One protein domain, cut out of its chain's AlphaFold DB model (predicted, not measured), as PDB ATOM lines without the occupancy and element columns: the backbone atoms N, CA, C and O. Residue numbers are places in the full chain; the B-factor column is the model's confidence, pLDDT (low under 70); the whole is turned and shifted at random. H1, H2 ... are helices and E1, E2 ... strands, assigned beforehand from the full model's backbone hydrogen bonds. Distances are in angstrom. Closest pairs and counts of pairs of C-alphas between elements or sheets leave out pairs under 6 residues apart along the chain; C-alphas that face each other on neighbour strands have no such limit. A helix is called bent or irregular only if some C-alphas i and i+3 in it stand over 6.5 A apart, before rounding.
ATOM      1  N   GLU A 135     290.490 120.295 358.408       66.19
ATOM      2  CA  GLU A 135     290.694 119.439 359.583       66.19
ATOM      3  C   GLU A 135     291.083 120.306 360.788       66.19
ATOM      4  O   GLU A 135     292.145 120.942 360.820       66.19
ATOM      5  N   VAL A 136     290.209 120.338 361.794       59.59
ATOM      6  CA  VAL A 136     290.473 121.002 363.074       59.59
ATOM      7  C   VAL A 136     291.119 119.987 364.011       59.59
ATOM      8  O   VAL A 136     290.514 118.975 364.360       59.59
ATOM      9  N   LEU A 137     292.366 120.241 364.409       64.94
ATOM     10  CA  LEU A 137     293.095 119.361 365.317       64.94
ATOM     11  C   LEU A 137     292.755 119.707 366.774       64.94
ATOM     12  O   LEU A 137     292.693 120.893 367.111       64.94
ATOM     13  N   PRO A 138     292.602 118.704 367.659       55.16
ATOM     14  CA  PRO A 138     292.307 118.954 369.062       55.16
ATOM     15  C   PRO A 138     293.434 119.770 369.726       55.16
ATOM     16  O   PRO A 138     294.618 119.551 369.423       55.16
ATOM     17  N   PRO A 139     293.097 120.702 370.637       59.41
ATOM     18  CA  PRO A 139     294.068 121.577 371.281       59.41
ATOM     19  C   PRO A 139     295.029 120.744 372.137       59.41
ATOM     20  O   PRO A 139     294.633 120.111 373.112       59.41
ATOM     21  N   GLN A 140     296.311 120.711 371.757       57.66
ATOM     22  CA  GLN A 140     297.274 119.821 372.413       57.66
ATOM     23  C   GLN A 140     297.732 120.331 373.779       57.66
ATOM     24  O   GLN A 140     297.974 119.501 374.644       57.66
ATOM     25  N   THR A 141     297.806 121.651 373.980       52.22
ATOM     26  CA  THR A 141     298.048 122.345 375.261       52.22
ATOM     27  C   THR A 141     298.067 123.856 374.982       52.22
ATOM     28  O   THR A 141     298.694 124.266 374.008       52.22
ATOM     29  N   ASN A 142     297.440 124.680 375.834       56.78
ATOM     30  CA  ASN A 142     297.463 126.165 375.844       56.78
ATOM     31  C   ASN A 142     296.349 126.931 375.103       56.78
ATOM     32  O   ASN A 142     296.526 128.112 374.824       56.78
ATOM     33  N   GLY A 143     295.197 126.322 374.800       63.91
ATOM     34  CA  GLY A 143     294.043 127.070 374.259       63.91
ATOM     35  C   GLY A 143     294.241 127.635 372.844       63.91
ATOM     36  O   GLY A 143     293.437 128.436 372.377       63.91
ATOM     37  N   VAL A 144     295.303 127.213 372.151       62.28
ATOM     38  CA  VAL A 144     295.561 127.560 370.751       62.28
ATOM     39  C   VAL A 144     295.056 126.427 369.866       62.28
ATOM     40  O   VAL A 144     295.506 125.283 369.978       62.28
ATOM     41  N   TRP A 145     294.134 126.761 368.969       67.25
ATOM     42  CA  TRP A 145     293.554 125.833 368.006       67.25
ATOM     43  C   TRP A 145     294.441 125.742 366.773       67.25
ATOM     44  O   TRP A 145     294.867 126.760 366.225       67.25
ATOM     45  N   ARG A 146     294.740 124.517 366.335       75.25
ATOM     46  CA  ARG A 146     295.518 124.278 365.116       75.25
ATOM     47  C   ARG A 146     294.579 123.774 364.036       75.25
ATOM     48  O   ARG A 146     293.940 122.740 364.199       75.25
ATOM     49  N   VAL A 147     294.537 124.499 362.930       76.44
ATOM     50  CA  VAL A 147     293.676 124.194 361.791       76.44
ATOM     51  C   VAL A 147     294.562 123.859 360.600       76.44
ATOM     52  O   VAL A 147     295.485 124.609 360.280       76.44
ATOM     53  N   LYS A 148     294.311 122.713 359.968       80.44
ATOM     54  CA  LYS A 148     294.899 122.355 358.676       80.44
ATOM     55  C   LYS A 148     293.828 122.553 357.614       80.44
ATOM     56  O   LYS A 148     292.775 121.925 357.676       80.44
ATOM     57  N   LEU A 149     294.098 123.429 356.655       81.62
ATOM     58  CA  LEU A 149     293.198 123.704 355.543       81.62
ATOM     59  C   LEU A 149     293.940 123.437 354.232       81.62
ATOM     60  O   LEU A 149     295.002 124.013 353.998       81.62
ATOM     61  N   ALA A 150     293.385 122.561 353.399       81.62
ATOM     62  CA  ALA A 150     293.812 122.407 352.014       81.62
ATOM     63  C   ALA A 150     293.097 123.458 351.148       81.62
ATOM     64  O   ALA A 150     291.871 123.564 351.190       81.62
ATOM     65  N   ILE A 151     293.859 124.260 350.401       80.19
ATOM     66  CA  ILE A 151     293.339 125.311 349.512       80.19
ATOM     67  C   ILE A 151     294.084 125.239 348.180       80.19
ATOM     68  O   ILE A 151     295.303 125.061 348.168       80.19
ATOM     69  N   ASP A 152     293.364 125.435 347.079       85.00
ATOM     70  CA  ASP A 152     293.947 125.589 345.748       85.00
ATOM     71  C   ASP A 152     294.686 126.931 345.600       85.00
ATOM     72  O   ASP A 152     294.338 127.936 346.230       85.00
ATOM     73  N   ALA A 153     295.700 126.973 344.733       85.06
ATOM     74  CA  ALA A 153     296.559 128.149 344.565       85.06
ATOM     75  C   ALA A 153     295.787 129.417 344.144       85.06
ATOM     76  O   ALA A 153     296.087 130.510 344.623       85.06
ATOM     77  N   GLU A 154     294.757 129.276 343.307       81.94
ATOM     78  CA  GLU A 154     293.908 130.389 342.858       81.94
ATOM     79  C   GLU A 154     293.109 131.000 344.016       81.94
ATOM     80  O   GLU A 154     293.012 132.222 344.156       81.94
ATOM     81  N   ARG A 155     292.591 130.154 344.913       74.50
ATOM     82  CA  ARG A 155     291.839 130.610 346.083       74.50
ATOM     83  C   ARG A 155     292.758 131.220 347.137       74.50
ATOM     84  O   ARG A 155     292.375 132.200 347.770       74.50
ATOM     85  N   LEU A 156     293.981 130.708 347.282       82.31
ATOM     86  CA  LEU A 156     294.998 131.346 348.114       82.31
ATOM     87  C   LEU A 156     295.329 132.757 347.599       82.31
ATOM     88  O   LEU A 156     295.374 133.690 348.395       82.31
ATOM     89  N   ALA A 157     295.494 132.935 346.285       80.25
ATOM     90  CA  ALA A 157     295.747 134.247 345.687       80.25
ATOM     91  C   ALA A 157     294.588 135.230 345.925       80.25
ATOM     92  O   ALA A 157     294.834 136.386 346.261       80.25
ATOM     93  N   SER A 158     293.337 134.769 345.831       74.31
ATOM     94  CA  SER A 158     292.147 135.562 346.171       74.31
ATOM     95  C   SER A 158     292.136 135.996 347.648       74.31
ATOM     96  O   SER A 158     291.966 137.181 347.923       74.31
ATOM     97  N   ILE A 159     292.429 135.090 348.592       78.06
ATOM     98  CA  ILE A 159     292.490 135.404 350.037       78.06
ATOM     99  C   ILE A 159     293.615 136.400 350.363       78.06
ATOM    100  O   ILE A 159     293.454 137.258 351.227       78.06
ATOM    101  N   LEU A 160     294.767 136.279 349.695       74.31
ATOM    102  CA  LEU A 160     295.922 137.153 349.925       74.31
ATOM    103  C   LEU A 160     295.777 138.531 349.267       74.31
ATOM    104  O   LEU A 160     296.415 139.481 349.717       74.31
ATOM    105  N   SER A 161     294.968 138.637 348.212       75.19
ATOM    106  CA  SER A 161     294.788 139.882 347.457       75.19
ATOM    107  C   SER A 161     293.680 140.766 348.032       75.19
ATOM    108  O   SER A 161     293.772 141.988 347.945       75.19
ATOM    109  N   GLU A 162     292.643 140.172 348.631       69.31
ATOM    110  CA  GLU A 162     291.444 140.875 349.091       69.31
ATOM    111  C   GLU A 162     291.147 140.496 350.553       69.31
ATOM    112  O   GLU A 162     290.435 139.542 350.854       69.31
ATOM    113  N   GLN A 163     291.728 141.258 351.489       59.41
ATOM    114  CA  GLN A 163     291.658 141.074 352.954       59.41
ATOM    115  C   GLN A 163     290.230 140.825 353.509       59.41
ATOM    116  O   GLN A 163     290.080 140.282 354.602       59.41
ATOM    117  N   VAL A 164     289.186 141.206 352.764       56.06
ATOM    118  CA  VAL A 164     287.764 141.103 353.139       56.06
ATOM    119  C   VAL A 164     287.277 139.644 353.230       56.06
ATOM    120  O   VAL A 164     286.445 139.331 354.080       56.06
ATOM    121  N   ASP A 165     287.848 138.719 352.453       68.19
ATOM    122  CA  ASP A 165     287.473 137.292 352.484       68.19
ATOM    123  C   ASP A 165     288.153 136.510 353.628       68.19
ATOM    124  O   ASP A 165     287.716 135.416 354.003       68.19
ATOM    125  N   ALA A 166     289.220 137.067 354.212       77.38
ATOM    126  CA  ALA A 166     289.988 136.413 355.266       77.38
ATOM    127  C   ALA A 166     289.257 136.437 356.618       77.38
ATOM    128  O   ALA A 166     289.275 135.442 357.341       77.38
ATOM    129  N   GLU A 167     288.575 137.535 356.955       77.12
ATOM    130  CA  GLU A 167     287.855 137.672 358.229       77.12
ATOM    131  C   GLU A 167     286.667 136.702 358.315       77.12
ATOM    132  O   GLU A 167     286.532 135.958 359.288       77.12
ATOM    133  N   ALA A 168     285.867 136.613 357.249       80.44
ATOM    134  CA  ALA A 168     284.754 135.669 357.168       80.44
ATOM    135  C   ALA A 168     285.226 134.205 357.217       80.44
ATOM    136  O   ALA A 168     284.557 133.348 357.800       80.44
ATOM    137  N   LEU A 169     286.383 133.905 356.620       81.12
ATOM    138  CA  LEU A 169     286.989 132.578 356.680       81.12
ATOM    139  C   LEU A 169     287.454 132.231 358.101       81.12
ATOM    140  O   LEU A 169     287.178 131.130 358.579       81.12
ATOM    141  N   ILE A 170     288.112 133.167 358.789       82.81
ATOM    142  CA  ILE A 170     288.559 132.992 360.176       82.81
ATOM    143  C   ILE A 170     287.362 132.773 361.106       82.81
ATOM    144  O   ILE A 170     287.398 131.860 361.932       82.81
ATOM    145  N   GLU A 171     286.277 133.535 360.952       84.25
ATOM    146  CA  GLU A 171     285.089 133.370 361.798       84.25
ATOM    147  C   GLU A 171     284.404 132.013 361.563       84.25
ATOM    148  O   GLU A 171     284.017 131.326 362.510       84.25
ATOM    149  N   ARG A 172     284.355 131.537 360.311       79.94
ATOM    150  CA  ARG A 172     283.891 130.171 360.001       79.94
ATOM    151  C   ARG A 172     284.772 129.103 360.648       79.94
ATOM    152  O   ARG A 172     284.246 128.144 361.212       79.94
ATOM    153  N   MET A 173     286.096 129.268 360.606       79.19
ATOM    154  CA  MET A 173     287.028 128.356 361.282       79.19
ATOM    155  C   MET A 173     286.813 128.355 362.796       79.19
ATOM    156  O   MET A 173     286.839 127.295 363.419       79.19
ATOM    157  N   ARG A 174     286.557 129.527 363.387       82.50
ATOM    158  CA  ARG A 174     286.286 129.675 364.817       82.50
ATOM    159  C   ARG A 174     284.998 128.966 365.236       82.50
ATOM    160  O   ARG A 174     284.992 128.295 366.265       82.50
ATOM    161  N   MET A 175     283.937 129.055 364.438       77.62
ATOM    162  CA  MET A 175     282.690 128.331 364.707       77.62
ATOM    163  C   MET A 175     282.871 126.809 364.644       77.62
ATOM    164  O   MET A 175     282.410 126.106 365.539       77.62
ATOM    165  N   LEU A 176     283.569 126.298 363.624       72.25
ATOM    166  CA  LEU A 176     283.830 124.858 363.473       72.25
ATOM    167  C   LEU A 176     284.751 124.305 364.557       72.25
ATOM    168  O   LEU A 176     284.642 123.145 364.936       72.25
ATOM    169  N   ALA A 177     285.648 125.141 365.066       65.06
ATOM    170  CA  ALA A 177     286.397 124.837 366.263       65.06
ATOM    171  C   ALA A 177     285.437 124.597 367.443       65.06
ATOM    172  O   ALA A 177     285.345 123.479 367.944       65.06
ATOM    173  N   ILE A 178     284.650 125.600 367.830       67.06
ATOM    174  CA  ILE A 178     283.784 125.546 369.023       67.06
ATOM    175  C   ILE A 178     282.819 124.341 369.010       67.06
ATOM    176  O   ILE A 178     282.563 123.740 370.058       67.06
ATOM    177  N   THR A 179     282.320 123.933 367.841       59.78
ATOM    178  CA  THR A 179     281.421 122.771 367.718       59.78
ATOM    179  C   THR A 179     282.114 121.419 367.936       59.78
ATOM    180  O   THR A 179     281.459 120.469 368.362       59.78
ATOM    181  N   VAL A 180     283.432 121.315 367.728       56.53
ATOM    182  CA  VAL A 180     284.223 120.103 368.035       56.53
ATOM    183  C   VAL A 180     284.459 119.943 369.545       56.53
ATOM    184  O   VAL A 180     284.591 118.821 370.033       56.53
ATOM    185  N   GLU A 181     284.445 121.033 370.319       53.00
ATOM    186  CA  GLU A 181     284.548 120.996 371.789       53.00
ATOM    187  C   GLU A 181     283.240 120.586 372.494       53.00
ATOM    188  O   GLU A 181     283.265 120.200 373.662       53.00
ATOM    189  N   THR A 182     282.096 120.608 371.799       41.34
ATOM    190  CA  THR A 182     280.759 120.332 372.367       41.34
ATOM    191  C   THR A 182     280.183 118.966 371.974       41.34
ATOM    192  O   THR A 182     278.977 118.806 371.802       41.34
TER     193      THR A 182
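Overview. This is residues 135 to 182 of the 241 residues of an uncharacterized protein of Colocasia esculenta (UniProt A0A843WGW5). Picture an open, loose frame: the long helix H2 makes one side, the small hairpin of E1 and E2 stands beside its residues 173 to 180, and the short helix H1 closes the other end, making a corner with the beginning of H2. The printed part has 48 residues, with two named strands and then two named helices, in the order E1, E2, H1, H2. The sheet, E1 - E2, is antiparallel, and the class is mixed, helices and strands. The whole is loose, with a radius of gyration of the C-alphas of 12.4 A, and elongated, spanning 32 by 17 by 17 A.

Along the chain. Find C-alpha 135 at (290.694, 119.439, 359.583); there E1 begins, residues 135 to 137, 6.2 A long. E2 is residues 146 to 149, 9.9 A. H1, residues 153 to 161, begins at C-alpha 153 (296.559, 128.149, 344.565) and runs 12.2 A. H2, residues 164 to 181, runs 27.6 A to C-alpha 181 at (284.548, 120.996, 371.789); it is neither bent nor irregular, but only just: C-alphas 164 and 167 are 6.1 A apart.

Arrangement. Look first at the hairpin of E1 and E2, antiparallel at 166 degrees, where N 135 and O 148 are 2.9 A apart and N 137 and O 146 3.0 A, within hydrogen-bond range. The closest C-alphas of E1 and H2, those of Val 136 and Ala 177, are 6.4 A apart. H1 and H2 are close but not clearly touching, the closest C-alphas being those of Ile 159 and Ala 166, 5.9 A. They run opposite ways at a steep tilt of 69 degrees, only just short of about perpendicular. E1 and H1 are apart. Every O i to N i+4 pair is within hydrogen-bond range in H1, and 11 of 14 in H2.

Size, cuts and confidence. The C-alphas farthest apart, those of Ser 161 and Thr 182, are 34.6 A apart. The printed part has no cut and no long link. Residues 151 to 157, of which 153 to 157 belong to H1, and residues 160 to 165 stand free. Confidence is under 70 at residues 135 to 145, 162 to 165 and 177 to 182; the mean pLDDT of the printed part is 70.9.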